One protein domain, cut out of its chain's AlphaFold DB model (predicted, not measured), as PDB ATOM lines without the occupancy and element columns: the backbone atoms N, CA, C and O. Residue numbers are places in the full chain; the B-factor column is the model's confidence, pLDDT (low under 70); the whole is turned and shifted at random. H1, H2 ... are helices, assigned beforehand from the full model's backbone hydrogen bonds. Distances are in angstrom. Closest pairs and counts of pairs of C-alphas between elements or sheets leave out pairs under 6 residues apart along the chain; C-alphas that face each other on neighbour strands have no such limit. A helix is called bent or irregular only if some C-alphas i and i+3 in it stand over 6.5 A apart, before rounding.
ATOM      1  N   VAL A  72      23.056  61.303 109.255       46.00
ATOM      2  CA  VAL A  72      23.724  60.254 110.056       46.00
ATOM      3  C   VAL A  72      22.739  59.172 110.531       46.00
ATOM      4  O   VAL A  72      23.100  57.998 110.582       46.00
ATOM      5  N   ASN A  73      21.466  59.524 110.751       49.00
ATOM      6  CA  ASN A  73      20.419  58.567 111.134       49.00
ATOM      7  C   ASN A  73      19.921  57.678 109.973       49.00
ATOM      8  O   ASN A  73      19.342  56.627 110.232       49.00
ATOM      9  N   ASN A  74      20.194  58.028 108.708       57.03
ATOM     10  CA  ASN A  74      19.799  57.219 107.542       57.03
ATOM     11  C   ASN A  74      20.917  56.302 107.006       57.03
ATOM     12  O   ASN A  74      20.634  55.348 106.283       57.03
ATOM     13  N   LEU A  75      22.189  56.532 107.363       62.00
ATOM     14  CA  LEU A  75      23.299  55.677 106.913       62.00
ATOM     15  C   LEU A  75      23.262  54.272 107.536       62.00
ATOM     16  O   LEU A  75      23.520  53.294 106.835       62.00
ATOM     17  N   ALA A  76      22.895  54.154 108.815       62.44
ATOM     18  CA  ALA A  76      22.741  52.860 109.483       62.44
ATOM     19  C   ALA A  76      21.550  52.048 108.927       62.44
ATOM     20  O   ALA A  76      21.615  50.822 108.893       62.44
ATOM     21  N   ALA A  77      20.505  52.726 108.437       69.00
ATOM     22  CA  ALA A  77      19.319  52.107 107.840       69.00
ATOM     23  C   ALA A  77      19.532  51.625 106.389       69.00
ATOM     24  O   ALA A  77      18.748  50.823 105.883       69.00
ATOM     25  N   ASN A  78      20.592  52.076 105.707       78.12
ATOM     26  CA  ASN A  78      20.903  51.637 104.346       78.12
ATOM     27  C   ASN A  78      21.351  50.168 104.304       78.12
ATOM     28  O   ASN A  78      22.101  49.710 105.171       78.12
ATOM     29  N   SER A  79      20.971  49.448 103.241       83.69
ATOM     30  CA  SER A  79      21.483  48.100 102.967       83.69
ATOM     31  C   SER A  79      23.002  48.116 102.768       83.69
ATOM     32  O   SER A  79      23.574  49.104 102.296       83.69
ATOM     33  N   SER A  80      23.675  47.014 103.115       86.50
ATOM     34  CA  SER A  80      25.126  46.883 102.906       86.50
ATOM     35  C   SER A  80      25.515  47.055 101.433       86.50
ATOM     36  O   SER A  80      26.551  47.644 101.156       86.50
ATOM     37  N   GLU A  81      24.649  46.661 100.494       87.00
ATOM     38  CA  GLU A  81      24.792  46.933  99.057       87.00
ATOM     39  C   GLU A  81      24.883  48.435  98.756       87.00
ATOM     40  O   GLU A  81      25.826  48.878  98.098       87.00
ATOM     41  N   ARG A  82      23.951  49.250  99.271       84.88
ATOM     42  CA  ARG A  82      23.943  50.701  99.026       84.88
ATOM     43  C   ARG A  82      25.142  51.392  99.672       84.88
ATOM     44  O   ARG A  82      25.728  52.292  99.071       84.88
ATOM     45  N   VAL A  83      25.530  50.949 100.868       87.00
ATOM     46  CA  VAL A  83      26.732  51.442 101.554       87.00
ATOM     47  C   VAL A  83      27.989  51.095 100.751       87.00
ATOM     48  O   VAL A  83      28.771  51.993 100.463       87.00
ATOM     49  N   CYS A  84      28.156  49.848 100.305       90.44
ATOM     50  CA  CYS A  84      29.293  49.430  99.477       90.44
ATOM     51  C   CYS A  84      29.346  50.158  98.128       90.44
ATOM     52  O   CYS A  84      30.407  50.571  97.673       90.44
ATOM     53  N   THR A  85      28.187  50.367  97.511       86.94
ATOM     54  CA  THR A  85      28.023  51.083  96.243       86.94
ATOM     55  C   THR A  85      28.521  52.528  96.324       86.94
ATOM     56  O   THR A  85      29.125  53.025  95.376       86.94
ATOM     57  N   LEU A  86      28.288  53.214  97.441       88.19
ATOM     58  CA  LEU A  86      28.756  54.588  97.655       88.19
ATOM     59  C   LEU A  86      30.168  54.639  98.255       88.19
ATOM     60  O   LEU A  86      30.866  55.629  98.084       88.19
ATOM     61  N   ALA A  87      30.599  53.582  98.942       87.38
ATOM     62  CA  ALA A  87      31.917  53.508  99.559       87.38
ATOM     63  C   ALA A  87      33.051  53.205  98.563       87.38
ATOM     64  O   ALA A  87      34.209  53.438  98.897       87.38
ATOM     65  N   LEU A  88      32.764  52.675  97.369       88.19
ATOM     66  CA  LEU A  88      33.775  52.338  96.356       88.19
ATOM     67  C   LEU A  88      33.886  53.406  95.263       88.19
ATOM     68  O   LEU A  88      32.883  53.984  94.839       88.19
ATOM     69  N   LYS A  89      35.097  53.601  94.723       86.19
ATOM     70  CA  LYS A  89      35.321  54.506  93.584       86.19
ATOM     71  C   LYS A  89      34.535  54.051  92.359       86.19
ATOM     72  O   LYS A  89      34.574  52.886  91.986       86.19
ATOM     73  N   LEU A  90      33.956  54.994  91.614       80.94
ATOM     74  CA  LEU A  90      33.128  54.707  90.427       80.94
ATOM     75  C   LEU A  90      33.774  53.790  89.369       80.94
ATOM     76  O   LEU A  90      33.059  53.126  88.627       80.94
ATOM     77  N   ARG A  91      35.108  53.772  89.256       78.62
ATOM     78  CA  ARG A  91      35.837  53.011  88.221       78.62
ATOM     79  C   ARG A  91      36.795  51.953  88.765       78.62
ATOM     80  O   ARG A  91      37.496  51.330  87.972       78.62
ATOM     81  N   ARG A  92      36.900  51.787  90.086       81.38
ATOM     82  CA  ARG A  92      37.826  50.825  90.701       81.38
ATOM     83  C   ARG A  92      37.207  50.228  91.967       81.38
ATOM     84  O   ARG A  92      36.691  51.001  92.768       81.38
ATOM     85  N   PRO A  93      37.325  48.910  92.194       86.81
ATOM     86  CA  PRO A  93      36.801  48.251  93.390       86.81
ATOM     87  C   PRO A  93      37.715  48.476  94.613       86.81
ATOM     88  O   PRO A  93      38.202  47.524  95.211       86.81
ATOM     89  N   ILE A  94      37.970  49.745  94.952       85.00
ATOM     90  CA  ILE A  94      38.715  50.209  96.137       85.00
ATOM     91  C   ILE A  94      37.943  51.351  96.814       85.00
ATOM     92  O   ILE A  94      37.117  51.998  96.160       85.00
ATOM     93  N   TRP A  95      38.217  51.626  98.090       87.12
ATOM     94  CA  TRP A  95      37.543  52.671  98.860       87.12
ATOM     95  C   TRP A  95      37.660  54.055  98.213       87.12
ATOM     96  O   TRP A  95      38.711  54.451  97.697       87.12
ATOM     97  N   ASP A  96      36.574  54.819  98.290       80.19
ATOM     98  CA  ASP A  96      36.538  56.215  97.887       80.19
ATOM     99  C   ASP A  96      37.058  57.119  99.020       80.19
ATOM    100  O   ASP A  96      36.494  57.197 100.111       80.19
ATOM    101  N   ASP A  97      38.189  57.783  98.779       79.69
ATOM    102  CA  ASP A  97      38.884  58.645  99.739       79.69
ATOM    103  C   ASP A  97      38.456  60.120  99.672       79.69
ATOM    104  O   ASP A  97      38.927  60.943 100.479       79.69
ATOM    105  N   SER A  98      37.553  60.458  98.744       72.56
ATOM    106  CA  SER A  98      36.999  61.801  98.604       72.56
ATOM    107  C   SER A  98      36.089  62.159  99.780       72.56
ATOM    108  O   SER A  98      35.434  61.311 100.388       72.56
ATOM    109  N   VAL A  99      36.107  63.441 100.155       68.44
ATOM    110  CA  VAL A  99      35.489  63.940 101.395       68.44
ATOM    111  C   VAL A  99      34.002  63.580 101.473       68.44
ATOM    112  O   VAL A  99      33.542  63.184 102.543       68.44
ATOM    113  N   ASP A 100      33.306  63.599 100.336       68.50
ATOM    114  CA  ASP A 100      31.866  63.345 100.230       68.50
ATOM    115  C   ASP A 100      31.474  61.885 100.532       68.50
ATOM    116  O   ASP A 100      30.348  61.619 100.952       68.50
ATOM    117  N   TYR A 101      32.402  60.927 100.372       79.75
ATOM    118  CA  TYR A 101      32.109  59.489 100.468       79.75
ATOM    119  C   TYR A 101      32.759  58.784 101.671       79.75
ATOM    120  O   TYR A 101      32.440  57.629 101.972       79.75
ATOM    121  N   ARG A 102      33.592  59.494 102.446       82.06
ATOM    122  CA  ARG A 102      34.261  58.957 103.651       82.06
ATOM    123  C   ARG A 102      33.304  58.397 104.701       82.06
ATOM    124  O   ARG A 102      33.666  57.453 105.408       82.06
ATOM    125  N   LEU A 103      32.099  58.955 104.814       81.38
ATOM    126  CA  LEU A 103      31.081  58.473 105.753       81.38
ATOM    127  C   LEU A 103      30.575  57.072 105.370       81.38
ATOM    128  O   LEU A 103      30.445  56.219 106.245       81.38
ATOM    129  N   TYR A 104      30.394  56.791 104.075       82.69
ATOM    130  CA  TYR A 104      30.002  55.463 103.587       82.69
ATOM    131  C   TYR A 104      31.129  54.440 103.750       82.69
ATOM    132  O   TYR A 104      30.869  53.308 104.151       82.69
ATOM    133  N   VAL A 105      32.387  54.840 103.527       84.94
ATOM    134  CA  VAL A 105      33.558  53.983 103.796       84.94
ATOM    135  C   VAL A 105      33.670  53.641 105.281       84.94
ATOM    136  O   VAL A 105      33.938  52.496 105.642       84.94
ATOM    137  N   SER A 106      33.454  54.624 106.154       85.31
ATOM    138  CA  SER A 106      33.502  54.421 107.605       85.31
ATOM    139  C   SER A 106      32.379  53.494 108.074       85.31
ATOM    140  O   SER A 106      32.626  52.592 108.872       85.31
ATOM    141  N   GLU A 107      31.173  53.652 107.525       86.81
ATOM    142  CA  GLU A 107      30.031  52.781 107.811       86.81
ATOM    143  C   GLU A 107      30.233  51.353 107.273       86.81
ATOM    144  O   GLU A 107      29.948  50.391 107.985       86.81
ATOM    145  N   ALA A 108      30.793  51.184 106.070       86.56
ATOM    146  CA  ALA A 108      31.147  49.870 105.524       86.56
ATOM    147  C   ALA A 108      32.141  49.132 106.438       86.56
ATOM    148  O   ALA A 108      31.923  47.976 106.804       86.56
ATOM    149  N   LYS A 109      33.194  49.831 106.883       89.56
ATOM    150  CA  LYS A 109      34.196  49.285 107.809       89.56
ATOM    151  C   LYS A 109      33.611  48.971 109.183       89.56
ATOM    152  O   LYS A 109      33.945  47.935 109.750       89.56
ATOM    153  N   ARG A 110      32.707  49.811 109.705       87.62
ATOM    154  CA  ARG A 110      31.980  49.550 110.961       87.62
ATOM    155  C   ARG A 110      31.181  48.244 110.892       87.62
ATOM    156  O   ARG A 110      31.089  47.539 111.889       87.62
ATOM    157  N   ARG A 111      30.648  47.903 109.713       88.50
ATOM    158  CA  ARG A 111      29.946  46.636 109.437       88.50
ATOM    159  C   ARG A 111      30.881  45.449 109.168       88.50
ATOM    160  O   ARG A 111      30.399  44.366 108.857       88.50
ATOM    161  N   GLY A 112      32.198  45.641 109.263       87.38
ATOM    162  CA  GLY A 112      33.197  44.603 109.008       87.38
ATOM    163  C   GLY A 112      33.416  44.282 107.529       87.38
ATOM    164  O   GLY A 112      34.017  43.257 107.228       87.38
ATOM    165  N   LEU A 113      32.942  45.130 106.609       89.00
ATOM    166  CA  LEU A 113      33.078  44.909 105.170       89.00
ATOM    167  C   LEU A 113      34.443  45.399 104.667       89.00
ATOM    168  O   LEU A 113      34.861  46.525 104.953       89.00
ATOM    169  N   THR A 114      35.121  44.566 103.882       88.31
ATOM    170  CA  THR A 114      36.352  44.912 103.148       88.31
ATOM    171  C   THR A 114      36.053  45.335 101.706       88.31
ATOM    172  O   THR A 114      34.944  45.135 101.216       88.31
ATOM    173  N   GLU A 115      37.037  45.879 100.980       84.31
ATOM    174  CA  GLU A 115      36.895  46.189  99.541       84.31
ATOM    175  C   GLU A 115      36.543  44.928  98.735       84.31
ATOM    176  O   GLU A 115      35.672  44.968  97.870       84.31
ATOM    177  N   GLN A 116      37.147  43.790  99.092       81.81
ATOM    178  CA  GLN A 116      36.895  42.481  98.482       81.81
ATOM    179  C   GLN A 116      35.475  41.969  98.738       81.81
ATOM    180  O   GLN A 116      34.910  41.290  97.888       81.81
ATOM    181  N   GLN A 117      34.890  42.303  99.891       87.06
ATOM    182  CA  GLN A 117      33.508  41.954 100.219       87.06
ATOM    183  C   GLN A 117      32.514  42.967  99.639       87.06
ATOM    184  O   GLN A 117      31.436  42.584  99.198       87.06
ATOM    185  N   CYS A 118      32.867  44.254  99.585       88.56
ATOM    186  CA  CYS A 118      31.991  45.305  99.073       88.56
ATOM    187  C   CYS A 118      31.909  45.351  97.545       88.56
ATOM    188  O   CYS A 118      30.864  45.707  97.003       88.56
ATOM    189  N   ALA A 119      32.987  45.007  96.840       86.38
ATOM    190  CA  ALA A 119      33.014  45.038  95.384       86.38
ATOM    191  C   ALA A 119      31.952  44.132  94.733       86.38
ATOM    192  O   ALA A 119      31.191  44.659  93.915       86.38
ATOM    193  N   PRO A 120      31.804  42.846  95.119       85.12
ATOM    194  CA  PRO A 120      30.723  42.011  94.601       85.12
ATOM    195  C   PRO A 120      29.346  42.482  95.092       85.12
ATOM    196  O   PRO A 120      28.405  42.501  94.304       85.12
ATOM    197  N   LEU A 121      29.229  42.954  96.343       85.75
ATOM    198  CA  LEU A 121      27.967  43.478  96.890       85.75
ATOM    199  C   LEU A 121      27.451  44.724  96.160       85.75
ATOM    200  O   LEU A 121      26.258  44.982  96.201       85.75
ATOM    201  N   SER A 122      28.325  45.506  95.521       84.56
ATOM    202  CA  SER A 122      27.920  46.695  94.760       84.56
ATOM    203  C   SER A 122      27.326  46.381  93.382       84.56
ATOM    204  O   SER A 122      26.763  47.273  92.751       84.56
ATOM    205  N   GLY A 123      27.533  45.164  92.860       81.00
ATOM    206  CA  GLY A 123      27.127  44.767  91.506       81.00
ATOM    207  C   GLY A 123      27.814  45.528  90.358       81.00
ATOM    208  O   GLY A 123      27.478  45.313  89.197       81.00
ATOM    209  N   ARG A 124      28.770  46.427  90.647       83.06
ATOM    210  CA  ARG A 124      29.387  47.332  89.657       83.06
ATOM    211  C   ARG A 124      30.641  46.790  88.978       83.06
ATOM    212  O   ARG A 124      31.077  47.368  87.985       83.06
ATOM    213  N   PHE A 125      31.249  45.740  89.524       84.12
ATOM    214  CA  PHE A 125      32.561  45.261  89.093       84.12
ATOM    215  C   PHE A 125      32.510  43.783  88.722       84.12
ATOM    216  O   PHE A 125      31.915  42.982  89.437       84.12
ATOM    217  N   THR A 126      33.162  43.420  87.619       84.06
ATOM    218  CA  THR A 126      33.323  42.016  87.224       84.06
ATOM    219  C   THR A 126      34.356  41.315  88.106       84.06
ATOM    220  O   THR A 126      35.257  41.958  88.647       84.06
ATOM    221  N   GLU A 127      34.296  39.985  88.202       77.50
ATOM    222  CA  GLU A 127      35.306  39.195  88.928       77.50
ATOM    223  C   GLU A 127      36.736  39.490  88.442       77.50
ATOM    224  O   GLU A 127      37.655  39.622  89.249       77.50
ATOM    225  N   GLN A 128      36.920  39.708  87.133       76.25
ATOM    226  CA  GLN A 128      38.208  40.108  86.556       76.25
ATOM    227  C   GLN A 128      38.672  41.494  87.043       76.25
ATOM    228  O   GLN A 128      39.855  41.680  87.320       76.25
ATOM    229  N   GLN A 129      37.760  42.463  87.188       78.25
ATOM    230  CA  GLN A 129      38.080  43.795  87.721       78.25
ATOM    231  C   GLN A 129      38.413  43.754  89.218       78.25
ATOM    232  O   GLN A 129      39.299  44.483  89.668       78.25
ATOM    233  N   ILE A 130      37.738  42.889  89.981       76.88
ATOM    234  CA  ILE A 130      37.989  42.678  91.414       76.88
ATOM    235  C   ILE A 130      39.355  42.012  91.628       76.88
ATOM    236  O   ILE A 130      40.133  42.466  92.471       76.88
ATOM    237  N   ALA A 131      39.680  40.997  90.819       71.25
ATOM    238  CA  ALA A 131      40.962  40.297  90.857       71.25
ATOM    239  C   ALA A 131      42.144  41.199  90.446       71.25
ATOM    240  O   ALA A 131      43.186  41.187  91.100       71.25
ATOM    241  N   ALA A 132      41.979  42.035  89.413       68.88
ATOM    242  CA  ALA A 132      43.032  42.937  88.935       68.88
ATOM    243  C   ALA A 132      43.391  44.059  89.930       68.88
ATOM    244  O   ALA A 132      44.517  44.555  89.920       68.88
ATOM    245  N   ALA A 133      42.457  44.463  90.797       62.69
ATOM    246  CA  ALA A 133      42.701  45.494  91.807       62.69
ATOM    247  C   ALA A 133      43.537  45.004  93.006       62.69
ATOM    248  O   ALA A 133      44.109  45.831  93.711       62.69
ATOM    249  N   HIS A 134      43.645  43.685  93.211       59.41
ATOM    250  CA  HIS A 134      44.259  43.066  94.395       59.41
ATOM    251  C   HIS A 134      45.525  42.245  94.082       59.41
ATOM    252  O   HIS A 134      45.859  41.302  94.801       59.41
TER     253      HIS A 134
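Overview. This is residues 72 to 134 of the 503 residues of the protein "PG_binding_1 domain-containing protein" of Rhodospirillaceae bacterium (UniProt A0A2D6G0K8). The longest helix, H3, makes a helical hairpin with H2, and from there a chain of contacts leads on through H4, which packs on H2, to H5, which folds back on H4 in a second hairpin. The short helix H1 lies at one end of the elongated outline and H5 at the other, while residues 88 to 101 make a long loop between H2 and H3. The printed part has 63 residues with five named helices, H1 to H5 in order along the chain, and no named strand; the class is all helix. It is compact, with a radius of gyration of the C-alphas of 10.9 A, and its C-alphas span 36 by 21 by 17 A.

Along the chain. H3, residues 102 to 110, measures 12.1 A from first to last C-alpha and begins at C-alpha 102, (34.261, 58.957, 103.651). H2, residues 80 to 87, measures 10.1 A. H4, residues 115 to 121, measures 9.7 A; it is neither bent nor irregular, but only just: C-alphas 117 and 120 are 6.3 A apart. H5, residues 127 to 133, measures 10.1 A and ends at C-alpha 133, (42.701, 45.494, 91.807). H1, residues 72 to 75, measures 5.6 A and begins at C-alpha 72, (23.724, 60.254, 110.056).

Arrangement. H3 and H2, a hairpin, touch at a steep tilt of 39 degrees, opposite ways; their closest C-alphas, of Val 105 and Ala 87, are 4.6 A apart. H2 also touches H4, at a steep tilt of 57 degrees, opposite ways, with the C-alphas of Cys 84 and Cys 118 closest at 4.9 A. H3 and H4 are close but not clearly touching, about perpendicular at 86 degrees, with the C-alphas of Ala 108 and Cys 118 closest at 7.9 A. H4 and H5, the other hairpin, touch at a shallow tilt of 24 degrees, opposite ways; the C-alphas of Ala 119 and Ile 130 are their closest, 6.8 A apart. With 1 of these 3 touching pairs at a shallow tilt, the helix packing is mostly crossed, but only just. H1 is close to H3 but not clearly touching, with the C-alphas of Leu 75 and Glu 107 closest at 7.4 A. H5 is apart from H1, H2 and H3. In H2, H3 and H5 every O i to N i+4 pair is within hydrogen-bond range; in H4 1 of 3 is, beside 2 of 4 O i to N i+3 pairs, and H1 is too short for an O i to N i+4 pair.

Size, cuts and confidence. The C-alphas of Asn 73 and Gln 128 are the two farthest apart, at 35.5 A. The printed part has no cut. The link from H2 to H3, 14 residues, is long, and the other three are tight. The mean pLDDT of the printed part is 79.9; residues 72 to 77, 99 to 100 and 132 to 134 are under 70.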